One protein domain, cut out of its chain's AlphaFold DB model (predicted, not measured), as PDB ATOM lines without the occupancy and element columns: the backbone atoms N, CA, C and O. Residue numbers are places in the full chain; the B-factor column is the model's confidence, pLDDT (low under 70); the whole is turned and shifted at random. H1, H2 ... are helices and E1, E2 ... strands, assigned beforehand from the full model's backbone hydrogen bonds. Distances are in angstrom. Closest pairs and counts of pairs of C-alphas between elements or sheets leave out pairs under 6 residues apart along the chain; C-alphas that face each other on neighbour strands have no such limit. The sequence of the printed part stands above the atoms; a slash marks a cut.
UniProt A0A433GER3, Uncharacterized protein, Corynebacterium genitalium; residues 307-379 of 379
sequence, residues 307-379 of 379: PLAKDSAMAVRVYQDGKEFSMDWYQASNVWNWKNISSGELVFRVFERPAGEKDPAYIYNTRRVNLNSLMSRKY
ATOM      1  N   PRO A 307      51.473 -19.838 -14.507       93.88
ATOM      2  CA  PRO A 307      51.095 -21.233 -14.327       93.88
ATOM      3  C   PRO A 307      50.629 -21.533 -12.899       93.88
ATOM      4  O   PRO A 307      51.192 -21.000 -11.926       93.88
ATOM      5  N   LEU A 308      49.626 -22.401 -12.776       92.44
ATOM      6  CA  LEU A 308      49.205 -22.992 -11.507       92.44
ATOM      7  C   LEU A 308      50.062 -24.196 -11.131       92.44
ATOM      8  O   LEU A 308      50.447 -24.321  -9.968       92.44
ATOM      9  N   ALA A 309      50.367 -25.064 -12.091       91.25
ATOM     10  CA  ALA A 309      51.221 -26.218 -11.877       91.25
ATOM     11  C   ALA A 309      52.681 -25.874 -12.172       91.25
ATOM     12  O   ALA A 309      53.001 -25.087 -13.069       91.25
ATOM     13  N   LYS A 310      53.581 -26.511 -11.424       86.12
ATOM     14  CA  LYS A 310      55.001 -26.503 -11.759       86.12
ATOM     15  C   LYS A 310      55.191 -27.267 -13.071       86.12
ATOM     16  O   LYS A 310      54.591 -28.323 -13.256       86.12
ATOM     17  N   ASP A 311      56.020 -26.725 -13.956       88.19
ATOM     18  CA  ASP A 311      56.373 -27.342 -15.237       88.19
ATOM     19  C   ASP A 311      55.145 -27.690 -16.103       88.19
ATOM     20  O   ASP A 311      54.908 -28.843 -16.456       88.19
ATOM     21  N   SER A 312      54.336 -26.689 -16.460       93.06
ATOM     22  CA  SER A 312      53.186 -26.871 -17.352       93.06
ATOM     23  C   SER A 312      53.445 -26.380 -18.778       93.06
ATOM     24  O   SER A 312      54.280 -25.511 -19.044       93.06
ATOM     25  N   ALA A 313      52.710 -26.967 -19.721       95.19
ATOM     26  CA  ALA A 313      52.591 -26.451 -21.073       95.19
ATOM     27  C   ALA A 313      51.277 -25.682 -21.199       95.19
ATOM     28  O   ALA A 313      50.234 -26.136 -20.722       95.19
ATOM     29  N   MET A 314      51.303 -24.548 -21.890       96.25
ATOM     30  CA  MET A 314      50.138 -23.682 -22.037       96.25
ATOM     31  C   MET A 314      49.816 -23.435 -23.508       96.25
ATOM     32  O   MET A 314      50.717 -23.255 -24.327       96.25
ATOM     33  N   ALA A 315      48.526 -23.422 -23.832       96.94
ATOM     34  CA  ALA A 315      47.985 -23.034 -25.130       96.94
ATOM     35  C   ALA A 315      47.022 -21.857 -24.953       96.94
ATOM     36  O   ALA A 315      46.363 -21.731 -23.916       96.94
ATOM     37  N   VAL A 316      46.910 -21.003 -25.970       97.62
ATOM     38  CA  VAL A 316      46.055 -19.811 -25.919       97.62
ATOM     39  C   VAL A 316      45.241 -19.696 -27.197       97.62
ATOM     40  O   VAL A 316      45.788 -19.723 -28.296       97.62
ATOM     41  N   ARG A 317      43.924 -19.534 -27.049       97.25
ATOM     42  CA  ARG A 317      43.037 -19.081 -28.127       97.25
ATOM     43  C   ARG A 317      42.714 -17.614 -27.933       97.25
ATOM     44  O   ARG A 317      42.328 -17.209 -26.837       97.25
ATOM     45  N   VAL A 318      42.830 -16.842 -28.999       96.62
ATOM     46  CA  VAL A 318      42.496 -15.422 -29.016       96.62
ATOM     47  C   VAL A 318      41.163 -15.247 -29.714       96.62
ATOM     48  O   VAL A 318      40.973 -15.727 -30.831       96.62
ATOM     49  N   TYR A 319      40.250 -14.534 -29.069       96.75
ATOM     50  CA  TYR A 319      38.998 -14.089 -29.660       96.75
ATOM     51  C   TYR A 319      39.038 -12.571 -29.828       96.75
ATOM     52  O   TYR A 319      39.286 -11.856 -28.855       96.75
ATOM     53  N   GLN A 320      38.772 -12.098 -31.044       96.00
ATOM     54  CA  GLN A 320      38.625 -10.687 -31.396       96.00
ATOM     55  C   GLN A 320      37.177 -10.444 -31.836       96.00
ATOM     56  O   GLN A 320      36.675 -11.130 -32.727       96.00
ATOM     57  N   ASP A 321      36.481  -9.524 -31.168       95.44
ATOM     58  CA  ASP A 321      35.067  -9.195 -31.420       95.44
ATOM     59  C   ASP A 321      34.153 -10.439 -31.440       95.44
ATOM     60  O   ASP A 321      33.235 -10.584 -32.249       95.44
ATOM     61  N   GLY A 322      34.443 -11.389 -30.545       93.12
ATOM     62  CA  GLY A 322      33.696 -12.641 -30.394       93.12
ATOM     63  C   GLY A 322      34.018 -13.731 -31.423       93.12
ATOM     64  O   GLY A 322      33.460 -14.821 -31.321       93.12
ATOM     65  N   LYS A 323      34.921 -13.485 -32.380       94.62
ATOM     66  CA  LYS A 323      35.375 -14.478 -33.365       94.62
ATOM     67  C   LYS A 323      36.770 -14.977 -33.020       94.62
ATOM     68  O   LYS A 323      37.599 -14.207 -32.546       94.62
ATOM     69  N   GLU A 324      37.031 -16.262 -33.246       94.94
ATOM     70  CA  GLU A 324      38.381 -16.807 -33.087       94.94
ATOM     71  C   GLU A 324      39.325 -16.122 -34.084       94.94
ATOM     72  O   GLU A 324      39.055 -16.092 -35.284       94.94
ATOM     73  N   PHE A 325      40.394 -15.525 -33.563       92.38
ATOM     74  CA  PHE A 325      41.390 -14.773 -34.322       92.38
ATOM     75  C   PHE A 325      42.659 -15.596 -34.543       92.38
ATOM     76  O   PHE A 325      43.185 -15.654 -35.653       92.38
ATOM     77  N   SER A 326      43.157 -16.239 -33.486       93.19
ATOM     78  CA  SER A 326      44.355 -17.074 -33.544       93.19
ATOM     79  C   SER A 326      44.347 -18.143 -32.456       93.19
ATOM     80  O   SER A 326      43.640 -18.040 -31.447       93.19
ATOM     81  N   MET A 327      45.177 -19.163 -32.654       92.56
ATOM     82  CA  MET A 327      45.478 -20.161 -31.641       92.56
ATOM     83  C   MET A 327      46.974 -20.458 -31.631       92.56
ATOM     84  O   MET A 327      47.526 -20.870 -32.647       92.56
ATOM     85  N   ASP A 328      47.589 -20.324 -30.460       93.44
ATOM     86  CA  ASP A 328      48.938 -20.810 -30.191       93.44
ATOM     87  C   ASP A 328      48.841 -22.118 -29.399       93.44
ATOM     88  O   ASP A 328      48.201 -22.181 -28.341       93.44
ATOM     89  N   TRP A 329      49.433 -23.186 -29.943       93.94
ATOM     90  CA  TRP A 329      49.376 -24.521 -29.346       93.94
ATOM     91  C   TRP A 329      50.324 -24.663 -28.147       93.94
ATOM     92  O   TRP A 329      51.121 -23.774 -27.856       93.94
ATOM     93  N   TYR A 330      50.212 -25.788 -27.435       94.00
ATOM     94  CA  TYR A 330      50.908 -26.024 -26.171       94.00
ATOM     95  C   TYR A 330      52.420 -25.821 -26.274       94.00
ATOM     96  O   TYR A 330      53.101 -26.517 -27.027       94.00
ATOM     97  N   GLN A 331      52.938 -24.928 -25.437       93.94
ATOM     98  CA  GLN A 331      54.362 -24.638 -25.307       93.94
ATOM     99  C   GLN A 331      54.736 -24.385 -23.844       93.94
ATOM    100  O   GLN A 331      53.897 -23.967 -23.045       93.94
ATOM    101  N   ALA A 332      56.005 -24.608 -23.497       92.75
ATOM    102  CA  ALA A 332      56.570 -24.245 -22.196       92.75
ATOM    103  C   ALA A 332      56.871 -22.734 -22.150       92.75
ATOM    104  O   ALA A 332      58.019 -22.306 -22.056       92.75
ATOM    105  N   SER A 333      55.825 -21.925 -22.302       93.25
ATOM    106  CA  SER A 333      55.876 -20.469 -22.226       93.25
ATOM    107  C   SER A 333      54.709 -19.976 -21.391       93.25
ATOM    108  O   SER A 333      53.611 -20.519 -21.464       93.25
ATOM    109  N   ASN A 334      54.948 -18.904 -20.646       95.12
ATOM    110  CA  ASN A 334      53.922 -18.158 -19.937       95.12
ATOM    111  C   ASN A 334      53.666 -16.777 -20.575       95.12
ATOM    112  O   ASN A 334      52.991 -15.945 -19.966       95.12
ATOM    113  N   VAL A 335      54.211 -16.524 -21.774       97.00
ATOM    114  CA  VAL A 335      54.148 -15.241 -22.489       97.00
ATOM    115  C   VAL A 335      53.834 -15.451 -23.971       97.00
ATOM    116  O   VAL A 335      54.455 -16.283 -24.635       97.00
ATOM    117  N   TRP A 336      52.928 -14.633 -24.506       96.81
ATOM    118  CA  TRP A 336      52.541 -14.624 -25.919       96.81
ATOM    119  C   TRP A 336      52.480 -13.200 -26.456       96.81
ATOM    120  O   TRP A 336      52.079 -12.283 -25.741       96.81
ATOM    121  N   ASN A 337      52.870 -13.025 -27.719       95.44
ATOM    122  CA  ASN A 337      52.913 -11.736 -28.400       95.44
ATOM    123  C   ASN A 337      52.197 -11.835 -29.748       95.44
ATOM    124  O   ASN A 337      52.560 -12.673 -30.571       95.44
ATOM    125  N   TRP A 338      51.265 -10.926 -30.013       94.62
ATOM    126  CA  TRP A 338      50.558 -10.832 -31.288       94.62
ATOM    127  C   TRP A 338      50.755  -9.449 -31.895       94.62
ATOM    128  O   TRP A 338      50.284  -8.456 -31.349       94.62
ATOM    129  N   LYS A 339      51.426  -9.389 -33.049       91.25
ATOM    130  CA  LYS A 339      51.711  -8.131 -33.766       91.25
ATOM    131  C   LYS A 339      50.548  -7.638 -34.633       91.25
ATOM    132  O   LYS A 339      50.476  -6.462 -34.955       91.25
ATOM    133  N   ASN A 340      49.639  -8.538 -35.012       86.62
ATOM    134  CA  ASN A 340      48.615  -8.276 -36.030       86.62
ATOM    135  C   ASN A 340      47.240  -7.918 -35.441       86.62
ATOM    136  O   ASN A 340      46.246  -7.944 -36.159       86.62
ATOM    137  N   ILE A 341      47.165  -7.619 -34.141       88.31
ATOM    138  CA  ILE A 341      45.930  -7.183 -33.481       88.31
ATOM    139  C   ILE A 341      45.964  -5.658 -33.387       88.31
ATOM    140  O   ILE A 341      46.721  -5.110 -32.590       88.31
ATOM    141  N   SER A 342      45.156  -4.985 -34.205       82.69
ATOM    142  CA  SER A 342      45.167  -3.520 -34.340       82.69
ATOM    143  C   SER A 342      43.901  -2.821 -33.836       82.69
ATOM    144  O   SER A 342      43.884  -1.595 -33.748       82.69
ATOM    145  N   SER A 343      42.841  -3.557 -33.487       89.56
ATOM    146  CA  SER A 343      41.595  -2.992 -32.943       89.56
ATOM    147  C   SER A 343      40.715  -4.057 -32.274       89.56
ATOM    148  O   SER A 343      41.058  -5.239 -32.253       89.56
ATOM    149  N   GLY A 344      39.565  -3.641 -31.740       93.19
ATOM    150  CA  GLY A 344      38.503  -4.543 -31.283       93.19
ATOM    151  C   GLY A 344      38.562  -4.928 -29.805       93.19
ATOM    152  O   GLY A 344      39.415  -4.477 -29.030       93.19
ATOM    153  N   GLU A 345      37.594  -5.745 -29.405       96.38
ATOM    154  CA  GLU A 345      37.510  -6.364 -28.087       96.38
ATOM    155  C   GLU A 345      38.232  -7.712 -28.070       96.38
ATOM    156  O   GLU A 345      37.977  -8.571 -28.911       96.38
ATOM    157  N   LEU A 346      39.092  -7.923 -27.076       96.50
ATOM    158  CA  LEU A 346      39.931  -9.111 -26.956       96.50
ATOM    159  C   LEU A 346      39.541  -9.956 -25.746       96.50
ATOM    160  O   LEU A 346      39.325  -9.434 -24.647       96.50
ATOM    161  N   VAL A 347      39.507 -11.272 -25.947       97.25
ATOM    162  CA  VAL A 347      39.435 -12.291 -24.893       97.25
ATOM    163  C   VAL A 347      40.450 -13.379 -25.212       97.25
ATOM    164  O   VAL A 347      40.466 -13.915 -26.317       97.25
ATOM    165  N   PHE A 348      41.266 -13.744 -24.230       97.25
ATOM    166  CA  PHE A 348      42.219 -14.839 -24.343       97.25
ATOM    167  C   PHE A 348      41.712 -16.007 -23.512       97.25
ATOM    168  O   PHE A 348      41.499 -15.871 -22.307       97.25
ATOM    169  N   ARG A 349      41.510 -17.156 -24.152       97.75
ATOM    170  CA  ARG A 349      41.198 -18.409 -23.474       97.75
ATOM    171  C   ARG A 349      42.475 -19.210 -23.318       97.75
ATOM    172  O   ARG A 349      43.082 -19.604 -24.312       97.75
ATOM    173  N   VAL A 350      42.864 -19.432 -22.075       97.44
ATOM    174  CA  VAL A 350      44.112 -20.085 -21.700       97.44
ATOM    175  C   VAL A 350      43.815 -21.512 -21.267       97.44
ATOM    176  O   VAL A 350      42.860 -21.756 -20.531       97.44
ATOM    177  N   PHE A 351      44.635 -22.444 -21.739       97.25
ATOM    178  CA  PHE A 351      44.593 -23.856 -21.388       97.25
ATOM    179  C   PHE A 351      45.950 -24.234 -20.809       97.25
ATOM    180  O   PHE A 351      46.962 -24.109 -21.494       97.25
ATOM    181  N   GLU A 352      45.974 -24.698 -19.568       97.06
ATOM    182  CA  GLU A 352      47.177 -25.174 -18.899       97.06
ATOM    183  C   GLU A 352      47.118 -26.693 -18.745       97.06
ATOM    184  O   GLU A 352      46.160 -27.251 -18.201       97.06
ATOM    185  N   ARG A 353      48.172 -27.356 -19.215       96.38
ATOM    186  CA  ARG A 353      48.370 -28.795 -19.108       96.38
ATOM    187  C   ARG A 353      49.621 -29.073 -18.270       96.38
ATOM    188  O   ARG A 353      50.726 -28.822 -18.762       96.38
ATOM    189  N   PRO A 354      49.467 -29.569 -17.032       95.75
ATOM    190  CA  PRO A 354      50.594 -29.991 -16.204       95.75
ATOM    191  C   PRO A 354      51.466 -31.044 -16.905       95.75
ATOM    192  O   PRO A 354      50.979 -31.805 -17.747       95.75
ATOM    193  N   ALA A 355      52.759 -31.103 -16.575       93.19
ATOM    194  CA  ALA A 355      53.640 -32.148 -17.092       93.19
ATOM    195  C   ALA A 355      53.094 -33.550 -16.779       93.19
ATOM    196  O   ALA A 355      52.694 -33.842 -15.656       93.19
ATOM    197  N   GLY A 356      53.109 -34.430 -17.782       91.69
ATOM    198  CA  GLY A 356      52.615 -35.807 -17.666       91.69
ATOM    199  C   GLY A 356      51.117 -35.979 -17.935       91.69
ATOM    200  O   GLY A 356      50.691 -37.098 -18.215       91.69
ATOM    201  N   GLU A 357      50.337 -34.896 -17.948       93.19
ATOM    202  CA  GLU A 357      48.905 -34.952 -18.244       93.19
ATOM    203  C   GLU A 357      48.620 -34.983 -19.751       93.19
ATOM    204  O   GLU A 357      49.350 -34.408 -20.567       93.19
ATOM    205  N   LYS A 358      47.527 -35.653 -20.139       91.12
ATOM    206  CA  LYS A 358      47.064 -35.697 -21.539       91.12
ATOM    207  C   LYS A 358      46.203 -34.487 -21.892       91.12
ATOM    208  O   LYS A 358      46.410 -33.878 -22.947       91.12
ATOM    209  N   ASP A 359      45.306 -34.125 -20.981       94.38
ATOM    210  CA  ASP A 359      44.296 -33.082 -21.133       94.38
ATOM    211  C   ASP A 359      44.626 -31.853 -20.265       94.38
ATOM    212  O   ASP A 359      45.346 -31.977 -19.272       94.38
ATOM    213  N   PRO A 360      44.151 -30.645 -20.626       94.50
ATOM    214  CA  PRO A 360      44.328 -29.468 -19.782       94.50
ATOM    215  C   PRO A 360      43.594 -29.631 -18.447       94.50
ATOM    216  O   PRO A 360      42.400 -29.925 -18.425       94.50
ATOM    217  N   ALA A 361      44.299 -29.369 -17.347       94.81
ATOM    218  CA  ALA A 361      43.734 -29.397 -15.999       94.81
ATOM    219  C   ALA A 361      43.106 -28.051 -15.610       94.81
ATOM    220  O   ALA A 361      42.147 -28.011 -14.840       94.81
ATOM    221  N   TYR A 362      43.615 -26.947 -16.167       95.12
ATOM    222  CA  TYR A 362      43.126 -25.607 -15.855       95.12
ATOM    223  C   TYR A 362      42.784 -24.843 -17.126       95.12
ATOM    224  O   TYR A 362      43.556 -24.804 -18.086       95.12
ATOM    225  N   ILE A 363      41.599 -24.238 -17.138       95.25
ATOM    226  CA  ILE A 363      41.089 -23.479 -18.278       95.25
ATOM    227  C   ILE A 363      40.429 -22.216 -17.748       95.25
ATOM    228  O   ILE A 363      39.536 -22.290 -16.906       95.25
ATOM    229  N   TYR A 364      40.827 -21.061 -18.271       95.44
ATOM    230  CA  TYR A 364      40.227 -19.787 -17.891       95.44
ATOM    231  C   TYR A 364      40.193 -18.811 -19.062       95.44
ATOM    232  O   TYR A 364      40.925 -18.945 -20.043       95.44
ATOM    233  N   ASN A 365      39.317 -17.817 -18.951       95.75
ATOM    234  CA  ASN A 365      39.250 -16.701 -19.882       95.75
ATOM    235  C   ASN A 365      39.787 -15.451 -19.198       95.75
ATOM    236  O   ASN A 365      39.464 -15.184 -18.040       95.75
ATOM    237  N   THR A 366      40.542 -14.641 -19.930       95.81
ATOM    238  CA  THR A 366      40.792 -13.272 -19.495       95.81
ATOM    239  C   THR A 366      39.502 -12.468 -19.552       95.81
ATOM    240  O   THR A 366      38.574 -12.767 -20.311       95.81
ATOM    241  N   ARG A 367      39.466 -11.366 -18.804       92.88
ATOM    242  CA  ARG A 367      38.443 -10.343 -19.008       92.88
ATOM    243  C   ARG A 367      38.439  -9.873 -20.459       92.88
ATOM    244  O   ARG A 367      39.494  -9.737 -21.080       92.88
ATOM    245  N   ARG A 368      37.237  -9.574 -20.948       94.19
ATOM    246  CA  ARG A 368      37.060  -8.829 -22.188       94.19
ATOM    247  C   ARG A 368      37.640  -7.434 -22.012       94.19
ATOM    248  O   ARG A 368      37.314  -6.753 -21.038       94.19
ATOM    249  N   VAL A 369      38.495  -7.026 -22.938       92.50
ATOM    250  CA  VAL A 369      39.115  -5.703 -22.912       92.50
ATOM    251  C   VAL A 369      39.180  -5.119 -24.313       92.50
ATOM    252  O   VAL A 369      39.517  -5.811 -25.268       92.50
ATOM    253  N   ASN A 370      38.849  -3.838 -24.440       93.56
ATOM    254  CA  ASN A 370      39.032  -3.109 -25.685       93.56
ATOM    255  C   ASN A 370      40.513  -2.737 -25.857       93.56
ATOM    256  O   ASN A 370      41.129  -2.243 -24.908       93.56
ATOM    257  N   LEU A 371      41.073  -2.935 -27.054       90.88
ATOM    258  CA  LEU A 371      42.486  -2.648 -27.317       90.88
ATOM    259  C   LEU A 371      42.871  -1.197 -26.987       90.88
ATOM    260  O   LEU A 371      43.914  -0.976 -26.375       90.88
ATOM    261  N   ASN A 372      42.011  -0.218 -27.281       89.62
ATOM    262  CA  ASN A 372      42.291   1.189 -26.975       89.62
ATOM    263  C   ASN A 372      42.444   1.418 -25.463       89.62
ATOM    264  O   ASN A 372      43.272   2.215 -25.038       89.62
ATOM    265  N   SER A 373      41.696   0.672 -24.640       88.00
ATOM    266  CA  SER A 373      41.825   0.719 -23.177       88.00
ATOM    267  C   SER A 373      43.101   0.046 -22.660       88.00
ATOM    268  O   SER A 373      43.547   0.364 -21.558       88.00
ATOM    269  N   LEU A 374      43.688  -0.896 -23.407       86.44
ATOM    270  CA  LEU A 374      45.017  -1.428 -23.091       86.44
ATOM    271  C   LEU A 374      46.106  -0.423 -23.468       86.44
ATOM    272  O   LEU A 374      46.998  -0.180 -22.661       86.44
ATOM    273  N   MET A 375      46.001   0.178 -24.655       85.62
ATOM    274  CA  MET A 375      46.945   1.179 -25.163       85.62
ATOM    275  C   MET A 375      46.977   2.438 -24.290       85.62
ATOM    276  O   MET A 375      48.043   2.992 -24.059       85.62
ATOM    277  N   SER A 376      45.836   2.848 -23.721       84.56
ATOM    278  CA  SER A 376      45.748   4.007 -22.820       84.56
ATOM    279  C   SER A 376      46.393   3.793 -21.445       84.56
ATOM    280  O   SER A 376      46.328   4.675 -20.596       84.56
ATOM    281  N   ARG A 377      46.949   2.606 -21.172       79.56
ATOM    282  CA  ARG A 377      47.720   2.305 -19.948       79.56
ATOM    283  C   ARG A 377      49.209   2.573 -20.153       79.56
ATOM    284  O   ARG A 377      50.042   1.999 -19.455       79.56
ATOM    285  N   LYS A 378      49.516   3.407 -21.137       65.31
ATOM    286  CA  LYS A 378      50.818   4.000 -21.382       65.31
ATOM    287  C   LYS A 378      50.705   5.497 -21.161       65.31
ATOM    288  O   LYS A 378      49.654   6.065 -21.465       65.31
ATOM    289  N   TYR A 379      51.723   6.069 -20.531       53.41
ATOM    290  CA  TYR A 379      51.757   7.501 -20.230       53.41
ATOM    291  C   TYR A 379      52.168   8.308 -21.454       53.41
ATOM    292  O   TYR A 379      53.091   7.852 -22.168       53.41
TER     293      TYR A 379
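What this domain is: This is residues 307 to 379 of the 379 residues of an uncharacterized protein of Corynebacterium genitalium (UniProt A0A433GER3). Two hairpins, E1-E2 and E4-E5, form one twisted antiparallel sheet, E2-E1-E4-E5; E3 lies over one face, H1 at one end. The printed part has 73 residues, with five named strands followed by one named helix, and its class is mostly strand, with strands holding 36 of the 41 residues in named elements. The whole is only just compact, close to loose: radius of gyration of the C-alphas 13.5 A, spans 40 by 28 by 20 A.

Where its parts are: E1, residues 312 to 320, begins at C-alpha 312 (53.186, -26.871, -17.352). E2 is 323 to 331, E3 335 to 338, E4 345 to 354, 29.5 A long, and E5 362 to 365. H1, 371 to 375, ends at C-alpha 375 (46.945, 1.179, -25.163).

How they stand to each other: Within hydrogen-bond range, each at 2.9 A, are for instance N 315 and O 351 of E1 and E4, and N 316 and O 328 of E1 and E2. E3 pairs with no named strand; E3 and E1 are near each other. H1, its O i to N i+4 pair within range, only grazes the sheet.

The domain as a whole: The two farthest C-alphas, of Lys 358 and Tyr 379, are 43.5 A apart. The printed part has no cut. Residues 378 to 379 have pLDDT under 70.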